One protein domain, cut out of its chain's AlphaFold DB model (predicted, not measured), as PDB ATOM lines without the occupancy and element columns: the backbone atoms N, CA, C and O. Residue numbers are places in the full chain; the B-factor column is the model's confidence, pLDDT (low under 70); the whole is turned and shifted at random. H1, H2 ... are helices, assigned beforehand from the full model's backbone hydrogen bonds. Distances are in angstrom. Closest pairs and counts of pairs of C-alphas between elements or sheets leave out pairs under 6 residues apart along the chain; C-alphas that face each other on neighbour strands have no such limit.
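Overview. This is residues 6 to 74 of the 138 residues of an uncharacterized protein of viral metagenome (UniProt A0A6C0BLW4). A helical hairpin, H2 beside H1, has a third helix, H3, that turns off at the end of H2 and makes a V with it; residues 62 to 74, of which 62 to 72 belong to H3, stick out as a free arm. At the other end of H2, where the short link from H1 comes in, residues 24 to 29, of which 24 belongs to H1, stick out and stand free. The printed part has 69 residues with three named helices, in the order H1, H2, H3, and no named strand; the class is all helix. It is only just loose, close to compact, with a radius of gyration of the C-alphas of 13.5 A, and flat, spanning 36 by 34 by 14 A.

Arrangement. H2, residues 32 to 52, touches H1, residues 6 to 24, most closely at the C-alphas of Gly 15 and Ala 43, 4.1 A apart. The two form a hairpin, running opposite ways at a steep tilt of 37 degrees, only just past shallow. With residues 46 to 50 alone, H2 touches residues 56 to 57 of H3, which is residues 54 to 72; the closest C-alphas, those of Leu 49 and Ala 57, are 5.2 A apart. H2 and H3 run opposite ways at a steep tilt of 49 degrees. H1 and H3 are apart. Each O i to N i+4 pair is within hydrogen-bond range in H1 and H2, and 14 of 15 are in H3.

Along the chain. H2 is 30.1 A long from first to last C-alpha, beginning at C-alpha 32 (-14.959, 2.069, -2.198). H1 is 27.2 A long and begins at C-alpha 6 (-3.884, -8.362, -24.579). H3 is 27.4 A long and ends at C-alpha 72 (-23.378, 19.570, -22.323).

Size, cuts and confidence. The C-alphas farthest apart, those of Glu 6 and Gly 74, are 38.9 A apart. The printed part has no cut. The link from H1 to H2 is short, with 7 residues, and that from H2 to H3 is tight, with 1 residue. The mean pLDDT of the printed part is 89.3, and no printed residue is under 70.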
ATOM      1  N   GLU A   6      -3.987  -9.792 -24.283       83.75
ATOM      2  CA  GLU A   6      -3.884  -8.362 -24.579       83.75
ATOM      3  C   GLU A   6      -5.243  -7.652 -24.520       83.75
ATOM      4  O   GLU A   6      -5.354  -6.576 -23.931       83.75
ATOM      5  N   SER A   7      -6.288  -8.269 -25.078       80.94
ATOM      6  CA  SER A   7      -7.653  -7.732 -25.068       80.94
ATOM      7  C   SER A   7      -8.245  -7.766 -23.662       80.94
ATOM      8  O   SER A   7      -8.852  -6.793 -23.221       80.94
ATOM      9  N   LEU A   8      -7.983  -8.845 -22.915       82.00
ATOM     10  CA  LEU A   8      -8.448  -8.988 -21.535       82.00
ATOM     11  C   LEU A   8      -7.880  -7.895 -20.618       82.00
ATOM     12  O   LEU A   8      -8.618  -7.281 -19.848       82.00
ATOM     13  N   LEU A   9      -6.576  -7.617 -20.727       85.31
ATOM     14  CA  LEU A   9      -5.947  -6.514 -20.001       85.31
ATOM     15  C   LEU A   9      -6.546  -5.163 -20.406       85.31
ATOM     16  O   LEU A   9      -6.781  -4.319 -19.544       85.31
ATOM     17  N   LYS A  10      -6.834  -4.962 -21.695       85.75
ATOM     18  CA  LYS A  10      -7.443  -3.728 -22.202       85.75
ATOM     19  C   LYS A  10      -8.805  -3.455 -21.569       85.75
ATOM     20  O   LYS A  10      -8.994  -2.377 -21.016       85.75
ATOM     21  N   TYR A  11      -9.707  -4.435 -21.561       88.44
ATOM     22  CA  TYR A  11     -11.043  -4.275 -20.972       88.44
ATOM     23  C   TYR A  11     -10.989  -4.058 -19.457       88.44
ATOM     24  O   TYR A  11     -11.800  -3.316 -18.903       88.44
ATOM     25  N   LEU A  12      -9.991  -4.641 -18.783       89.06
ATOM     26  CA  LEU A  12      -9.747  -4.385 -17.366       89.06
ATOM     27  C   LEU A  12      -9.315  -2.930 -17.112       89.06
ATOM     28  O   LEU A  12      -9.814  -2.298 -16.183       89.06
ATOM     29  N   PHE A  13      -8.435  -2.376 -17.950       91.75
ATOM     30  CA  PHE A  13      -8.050  -0.963 -17.880       91.75
ATOM     31  C   PHE A  13      -9.205  -0.018 -18.251       91.75
ATOM     32  O   PHE A  13      -9.362   1.020 -17.610       91.75
ATOM     33  N   GLU A  14     -10.036  -0.375 -19.233       89.00
ATOM     34  CA  GLU A  14     -11.234   0.398 -19.593       89.00
ATOM     35  C   GLU A  14     -12.257   0.421 -18.446       89.00
ATOM     36  O   GLU A  14     -12.742   1.489 -18.073       89.00
ATOM     37  N   GLY A  15     -12.529  -0.722 -17.811       90.38
ATOM     38  CA  GLY A  15     -13.385  -0.781 -16.622       90.38
ATOM     39  C   GLY A  15     -12.802  -0.031 -15.419       90.38
ATOM     40  O   GLY A  15     -13.539   0.616 -14.673       90.38
ATOM     41  N   LEU A  16     -11.472  -0.030 -15.260       92.38
ATOM     42  CA  LEU A  16     -10.798   0.777 -14.240       92.38
ATOM     43  C   LEU A  16     -10.972   2.280 -14.496       92.38
ATOM     44  O   LEU A  16     -11.204   3.035 -13.553       92.38
ATOM     45  N   ALA A  17     -10.919   2.721 -15.756       93.44
ATOM     46  CA  ALA A  17     -11.185   4.115 -16.109       93.44
ATOM     47  C   ALA A  17     -12.615   4.538 -15.721       93.44
ATOM     48  O   ALA A  17     -12.804   5.633 -15.188       93.44
ATOM     49  N   VAL A  18     -13.607   3.656 -15.904       93.31
ATOM     50  CA  VAL A  18     -14.989   3.895 -15.448       93.31
ATOM     51  C   VAL A  18     -15.060   3.988 -13.924       93.31
ATOM     52  O   VAL A  18     -15.664   4.923 -13.410       93.31
ATOM     53  N   ALA A  19     -14.386   3.094 -13.192       94.12
ATOM     54  CA  ALA A  19     -14.322   3.154 -11.728       94.12
ATOM     55  C   ALA A  19     -13.746   4.494 -11.232       94.12
ATOM     56  O   ALA A  19     -14.278   5.115 -10.313       94.12
ATOM     57  N   VAL A  20     -12.684   4.980 -11.883       93.81
ATOM     58  CA  VAL A  20     -12.081   6.285 -11.580       93.81
ATOM     59  C   VAL A  20     -13.060   7.426 -11.875       93.81
ATOM     60  O   VAL A  20     -13.184   8.341 -11.065       93.81
ATOM     61  N   ALA A  21     -13.811   7.362 -12.978       93.12
ATOM     62  CA  ALA A  21     -14.850   8.347 -13.276       93.12
ATOM     63  C   ALA A  21     -15.959   8.350 -12.206       93.12
ATOM     64  O   ALA A  21     -16.319   9.409 -11.695       93.12
ATOM     65  N   THR A  22     -16.441   7.171 -11.797       93.00
ATOM     66  CA  THR A  22     -17.430   7.019 -10.716       93.00
ATOM     67  C   THR A  22     -16.914   7.527  -9.373       93.00
ATOM     68  O   THR A  22     -17.706   7.968  -8.550       93.00
ATOM     69  N   TYR A  23     -15.603   7.499  -9.140       91.62
ATOM     70  CA  TYR A  23     -14.999   8.077  -7.942       91.62
ATOM     71  C   TYR A  23     -14.882   9.609  -8.000       91.62
ATOM     72  O   TYR A  23     -14.979  10.266  -6.967       91.62
ATOM     73  N   LEU A  24     -14.677  10.188  -9.189       91.38
ATOM     74  CA  LEU A  24     -14.419  11.624  -9.371       91.38
ATOM     75  C   LEU A  24     -15.683  12.484  -9.502       91.38
ATOM     76  O   LEU A  24     -15.677  13.639  -9.093       91.38
ATOM     77  N   ILE A  25     -16.751  11.943 -10.090       90.50
ATOM     78  CA  ILE A  25     -17.998  12.674 -10.376       90.50
ATOM     79  C   ILE A  25     -18.909  12.946  -9.152       90.50
ATOM     80  O   ILE A  25     -19.603  13.964  -9.165       90.50
ATOM     81  N   PRO A  26     -19.005  12.091  -8.115       86.62
ATOM     82  CA  PRO A  26     -20.109  12.166  -7.171       86.62
ATOM     83  C   PRO A  26     -19.941  13.327  -6.184       86.62
ATOM     84  O   PRO A  26     -18.914  13.475  -5.529       86.62
ATOM     85  N   SER A  27     -21.017  14.090  -5.984       78.00
ATOM     86  CA  SER A  27     -21.108  15.102  -4.917       78.00
ATOM     87  C   SER A  27     -21.320  14.501  -3.516       78.00
ATOM     88  O   SER A  27     -21.292  15.226  -2.523       78.00
ATOM     89  N   SER A  28     -21.522  13.180  -3.423       78.44
ATOM     90  CA  SER A  28     -21.831  12.435  -2.194       78.44
ATOM     91  C   SER A  28     -20.818  11.312  -1.950       78.44
ATOM     92  O   SER A  28     -20.191  10.803  -2.875       78.44
ATOM     93  N   ARG A  29     -20.654  10.899  -0.686       76.19
ATOM     94  CA  ARG A  29     -19.697   9.853  -0.279       76.19
ATOM     95  C   ARG A  29     -20.148   8.472  -0.793       76.19
ATOM     96  O   ARG A  29     -20.962   7.830  -0.138       76.19
ATOM     97  N   LEU A  30     -19.603   8.010  -1.918       85.69
ATOM     98  CA  LEU A  30     -19.712   6.607  -2.346       85.69
ATOM     99  C   LEU A  30     -18.695   5.728  -1.607       85.69
ATOM    100  O   LEU A  30     -17.574   6.162  -1.321       85.69
ATOM    101  N   SER A  31     -19.084   4.489  -1.297       91.81
ATOM    102  CA  SER A  31     -18.173   3.509  -0.708       91.81
ATOM    103  C   SER A  31     -17.186   3.002  -1.755       91.81
ATOM    104  O   SER A  31     -17.527   2.826  -2.926       91.81
ATOM    105  N   TYR A  32     -15.965   2.683  -1.327       89.25
ATOM    106  CA  TYR A  32     -14.959   2.069  -2.198       89.25
ATOM    107  C   TYR A  32     -15.437   0.742  -2.810       89.25
ATOM    108  O   TYR A  32     -15.018   0.394  -3.912       89.25
ATOM    109  N   MET A  33     -16.330   0.019  -2.124       92.62
ATOM    110  CA  MET A  33     -16.909  -1.222  -2.650       92.62
ATOM    111  C   MET A  33     -17.885  -0.985  -3.801       92.62
ATOM    112  O   MET A  33     -17.875  -1.759  -4.754       92.62
ATOM    113  N   ASP A  34     -18.664   0.098  -3.761       91.94
ATOM    114  CA  ASP A  34     -19.603   0.429  -4.838       91.94
ATOM    115  C   ASP A  34     -18.833   0.783  -6.109       91.94
ATOM    116  O   ASP A  34     -19.131   0.286  -7.192       91.94
ATOM    117  N   VAL A  35     -17.768   1.575  -5.960       93.50
ATOM    118  CA  VAL A  35     -16.872   1.943  -7.063       93.50
ATOM    119  C   VAL A  35     -16.214   0.702  -7.680       93.50
ATOM    120  O   VAL A  35     -16.151   0.581  -8.904       93.50
ATOM    121  N   LEU A  36     -15.763  -0.246  -6.850       93.94
ATOM    122  CA  LEU A  36     -15.193  -1.513  -7.320       93.94
ATOM    123  C   LEU A  36     -16.213  -2.364  -8.083       93.94
ATOM    124  O   LEU A  36     -15.886  -2.899  -9.141       93.94
ATOM    125  N   ILE A  37     -17.443  -2.474  -7.573       95.88
ATOM    126  CA  ILE A  37     -18.527  -3.218  -8.225       95.88
ATOM    127  C   ILE A  37     -18.901  -2.589  -9.566       95.88
ATOM    128  O   ILE A  37     -19.039  -3.313 -10.553       95.88
ATOM    129  N   VAL A  38     -19.010  -1.260  -9.634       94.81
ATOM    130  CA  VAL A  38     -19.301  -0.542 -10.882       94.81
ATOM    131  C   VAL A  38     -18.186  -0.771 -11.902       94.81
ATOM    132  O   VAL A  38     -18.472  -1.154 -13.035       94.81
ATOM    133  N   GLY A  39     -16.921  -0.626 -11.496       94.44
ATOM    134  CA  GLY A  39     -15.767  -0.870 -12.364       94.44
ATOM    135  C   GLY A  39     -15.690  -2.301 -12.897       94.44
ATOM    136  O   GLY A  39     -15.484  -2.510 -14.092       94.44
ATOM    137  N   LEU A  40     -15.900  -3.294 -12.027       94.25
ATOM    138  CA  LEU A  40     -15.867  -4.708 -12.406       94.25
ATOM    139  C   LEU A  40     -17.027  -5.075 -13.337       94.25
ATOM    140  O   LEU A  40     -16.835  -5.796 -14.316       94.25
ATOM    141  N   THR A  41     -18.219  -4.546 -13.062       95.06
ATOM    142  CA  THR A  41     -19.398  -4.750 -13.912       95.06
ATOM    143  C   THR A  41     -19.189  -4.110 -15.281       95.06
ATOM    144  O   THR A  41     -19.447  -4.750 -16.297       95.06
ATOM    145  N   ALA A  42     -18.647  -2.889 -15.336       93.56
ATOM    146  CA  ALA A  42     -18.317  -2.221 -16.591       93.56
ATOM    147  C   ALA A  42     -17.263  -2.999 -17.396       93.56
ATOM    148  O   ALA A  42     -17.450  -3.203 -18.595       93.56
ATOM    149  N   ALA A  43     -16.206  -3.503 -16.743       92.25
ATOM    150  CA  ALA A  43     -15.204  -4.358 -17.383       92.25
ATOM    151  C   ALA A  43     -15.836  -5.622 -17.989       92.25
ATOM    152  O   ALA A  43     -15.502  -5.999 -19.110       92.25
ATOM    153  N   ALA A  44     -16.775  -6.255 -17.278       91.62
ATOM    154  CA  ALA A  44     -17.501  -7.417 -17.781       91.62
ATOM    155  C   ALA A  44     -18.394  -7.067 -18.983       91.62
ATOM    156  O   ALA A  44     -18.381  -7.788 -19.978       91.62
ATOM    157  N   VAL A  45     -19.127  -5.950 -18.933       91.44
ATOM    158  CA  VAL A  45     -19.975  -5.491 -20.045       91.44
ATOM    159  C   VAL A  45     -19.138  -5.157 -21.282       91.44
ATOM    160  O   VAL A  45     -19.475  -5.617 -22.371       91.44
ATOM    161  N   PHE A  46     -18.029  -4.425 -21.135       87.81
ATOM    162  CA  PHE A  46     -17.120  -4.137 -22.250       87.81
ATOM    163  C   PHE A  46     -16.480  -5.406 -22.806       87.81
ATOM    164  O   PHE A  46     -16.540  -5.622 -24.010       87.81
ATOM    165  N   ALA A  47     -15.997  -6.311 -21.951       88.88
ATOM    166  CA  ALA A  47     -15.451  -7.587 -22.404       88.88
ATOM    167  C   ALA A  47     -16.480  -8.425 -23.182       88.88
ATOM    168  O   ALA A  47     -16.134  -9.039 -24.189       88.88
ATOM    169  N   ILE A  48     -17.749  -8.444 -22.754       87.75
ATOM    170  CA  ILE A  48     -18.814  -9.167 -23.461       87.75
ATOM    171  C   ILE A  48     -19.104  -8.515 -24.815       87.75
ATOM    172  O   ILE A  48     -19.134  -9.207 -25.835       87.75
ATOM    173  N   LEU A  49     -19.317  -7.198 -24.843       85.38
ATOM    174  CA  LEU A  49     -19.639  -6.490 -26.080       85.38
ATOM    175  C   LEU A  49     -18.476  -6.557 -27.074       85.38
ATOM    176  O   LEU A  49     -18.706  -6.837 -28.243       85.38
ATOM    177  N   ASP A  50     -17.235  -6.400 -26.625       82.75
ATOM    178  CA  ASP A  50     -16.074  -6.397 -27.513       82.75
ATOM    179  C   ASP A  50     -15.701  -7.808 -28.010       82.75
ATOM    180  O   ASP A  50     -15.256  -7.955 -29.148       82.75
ATOM    181  N   GLN A  51     -15.934  -8.866 -27.216       80.25
ATOM    182  CA  GLN A  51     -15.634 -10.251 -27.615       80.25
ATOM    183  C   GLN A  51     -16.743 -10.902 -28.458       80.25
ATOM    184  O   GLN A  51     -16.448 -11.721 -29.331       80.25
ATOM    185  N   PHE A  52     -18.015 -10.578 -28.198       79.06
ATOM    186  CA  PHE A  52     -19.160 -11.256 -28.823       79.06
ATOM    187  C   PHE A  52     -19.961 -10.372 -29.779       79.06
ATOM    188  O   PHE A  52     -20.665 -10.898 -30.641       79.06
ATOM    189  N   SER A  53     -19.883  -9.044 -29.652       85.81
ATOM    190  CA  SER A  53     -20.683  -8.121 -30.462       85.81
ATOM    191  C   SER A  53     -19.962  -6.795 -30.765       85.81
ATOM    192  O   SER A  53     -20.435  -5.717 -30.393       85.81
ATOM    193  N   PRO A  54     -18.820  -6.836 -31.477       80.06
ATOM    194  CA  PRO A  54     -18.015  -5.641 -31.748       80.06
ATOM    195  C   PRO A  54     -18.778  -4.559 -32.536       80.06
ATOM    196  O   PRO A  54     -18.503  -3.362 -32.396       80.06
ATOM    197  N   SER A  55     -19.780  -4.958 -33.330       84.81
ATOM    198  CA  SER A  55     -20.686  -4.031 -34.018       84.81
ATOM    199  C   SER A  55     -21.573  -3.245 -33.047       84.81
ATOM    200  O   SER A  55     -21.784  -2.049 -33.245       84.81
ATOM    201  N   VAL A  56     -22.050  -3.881 -31.975       86.38
ATOM    202  CA  VAL A  56     -22.875  -3.239 -30.943       86.38
ATOM    203  C   VAL A  56     -22.015  -2.378 -30.024       86.38
ATOM    204  O   VAL A  56     -22.405  -1.254 -29.712       86.38
ATOM    205  N   ALA A  57     -20.820  -2.849 -29.655       86.56
ATOM    206  CA  ALA A  57     -19.886  -2.099 -28.817       86.56
ATOM    207  C   ALA A  57     -19.543  -0.725 -29.418       86.56
ATOM    208  O   ALA A  57     -19.623   0.305 -28.742       86.56
ATOM    209  N   THR A  58     -19.226  -0.701 -30.717       88.94
ATOM    210  CA  THR A  58     -18.851   0.528 -31.430       88.94
ATOM    211  C   THR A  58     -20.002   1.539 -31.456       88.94
ATOM    212  O   THR A  58     -19.803   2.705 -31.110       88.94
ATOM    213  N   GLY A  59     -21.215   1.098 -31.805       91.56
ATOM    214  CA  GLY A  59     -22.397   1.965 -31.842       91.56
ATOM    215  C   GLY A  59     -22.809   2.483 -30.460       91.56
ATOM    216  O   GLY A  59     -23.097   3.669 -30.307       91.56
ATOM    217  N   ALA A  60     -22.770   1.629 -29.432       90.38
ATOM    218  CA  ALA A  60     -23.144   1.995 -28.065       90.38
ATOM    219  C   ALA A  60     -22.218   3.068 -27.466       90.38
ATOM    220  O   ALA A  60     -22.688   4.036 -26.860       90.38
ATOM    221  N   ARG A  61     -20.899   2.944 -27.674       88.75
ATOM    222  CA  ARG A  61     -19.904   3.923 -27.201       88.75
ATOM    223  C   ARG A  61     -20.046   5.269 -27.922       88.75
ATOM    224  O   ARG A  61     -20.008   6.317 -27.283       88.75
ATOM    225  N   GLN A  62     -20.260   5.256 -29.239       93.31
ATOM    226  CA  GLN A  62     -20.439   6.484 -30.024       93.31
ATOM    227  C   GLN A  62     -21.761   7.193 -29.703       93.31
ATOM    228  O   GLN A  62     -21.767   8.404 -29.492       93.31
ATOM    229  N   GLY A  63     -22.867   6.449 -29.614       92.38
ATOM    230  CA  GLY A  63     -24.186   7.003 -29.303       92.38
ATOM    231  C   GLY A  63     -24.253   7.620 -27.908       92.38
ATOM    232  O   GLY A  63     -24.734   8.740 -27.763       92.38
ATOM    233  N   SER A  64     -23.714   6.940 -26.891       91.62
ATOM    234  CA  SER A  64     -23.688   7.453 -25.511       91.62
ATOM    235  C   SER A  64     -22.771   8.669 -25.349       91.62
ATOM    236  O   SER A  64     -23.171   9.655 -24.732       91.62
ATOM    237  N   GLY A  65     -21.579   8.646 -25.957       91.81
ATOM    238  CA  GLY A  65     -20.659   9.784 -25.949       91.81
ATOM    239  C   GLY A  65     -21.238  11.011 -26.655       91.81
ATOM    240  O   GLY A  65     -21.153  12.122 -26.130       91.81
ATOM    241  N   PHE A  66     -21.889  10.812 -27.806       94.00
ATOM    242  CA  PHE A  66     -22.583  11.891 -28.502       94.00
ATOM    243  C   PHE A  66     -23.770  12.412 -27.689       94.00
ATOM    244  O   PHE A  66     -23.880  13.618 -27.515       94.00
ATOM    245  N   ALA A  67     -24.615  11.536 -27.139       92.12
ATOM    246  CA  ALA A  67     -25.786  11.938 -26.361       92.12
ATOM    247  C   ALA A  67     -25.406  12.784 -25.134       92.12
ATOM    248  O   ALA A  67     -25.972  13.856 -24.922       92.12
ATOM    249  N   ILE A  68     -24.399  12.348 -24.366       91.81
ATOM    250  CA  ILE A  68     -23.907  13.100 -23.203       91.81
ATOM    251  C   ILE A  68     -23.270  14.425 -23.648       91.81
ATOM    252  O   ILE A  68     -23.536  15.466 -23.048       91.81
ATOM    253  N   GLY A  69     -22.455  14.419 -24.709       91.88
ATOM    254  CA  GLY A  69     -21.810  15.631 -25.224       91.88
ATOM    255  C   GLY A  69     -22.799  16.660 -25.779       91.88
ATOM    256  O   GLY A  69     -22.642  17.855 -25.542       91.88
ATOM    257  N   TYR A  70     -23.846  16.198 -26.464       93.69
ATOM    258  CA  TYR A  70     -24.891  17.026 -27.065       93.69
ATOM    259  C   TYR A  70     -25.697  17.793 -26.004       93.69
ATOM    260  O   TYR A  70     -26.010  18.970 -26.196       93.69
ATOM    261  N   GLN A  71     -25.941  17.170 -24.844       90.69
ATOM    262  CA  GLN A  71     -26.545  17.847 -23.694       90.69
ATOM    263  C   GLN A  71     -25.619  18.912 -23.090       90.69
ATOM    264  O   GLN A  71     -26.078  20.000 -22.752       90.69
ATOM    265  N   GLN A  72     -24.313  18.644 -22.981       90.38
ATOM    266  CA  GLN A  72     -23.378  19.570 -22.323       90.38
ATOM    267  C   GLN A  72     -23.183  20.899 -23.062       90.38
ATOM    268  O   GLN A  72     -22.903  21.913 -22.430       90.38
ATOM    269  N   ILE A  73     -23.356  20.921 -24.383       92.62
ATOM    270  CA  ILE A  73     -23.285  22.154 -25.184       92.62
ATOM    271  C   ILE A  73     -24.651  22.835 -25.372       92.62
ATOM    272  O   ILE A  73     -24.756  23.781 -26.149       92.62
ATOM    273  N   GLY A  74     -25.696  22.352 -24.690       86.88
ATOM    274  CA  GLY A  74     -27.039  22.939 -24.727       86.88
ATOM    275  C   GLY A  74     -27.814  22.697 -26.024       86.88
ATOM    276  O   GLY A  74     -28.792  23.393 -26.278       86.88
TER     277      GLY A  74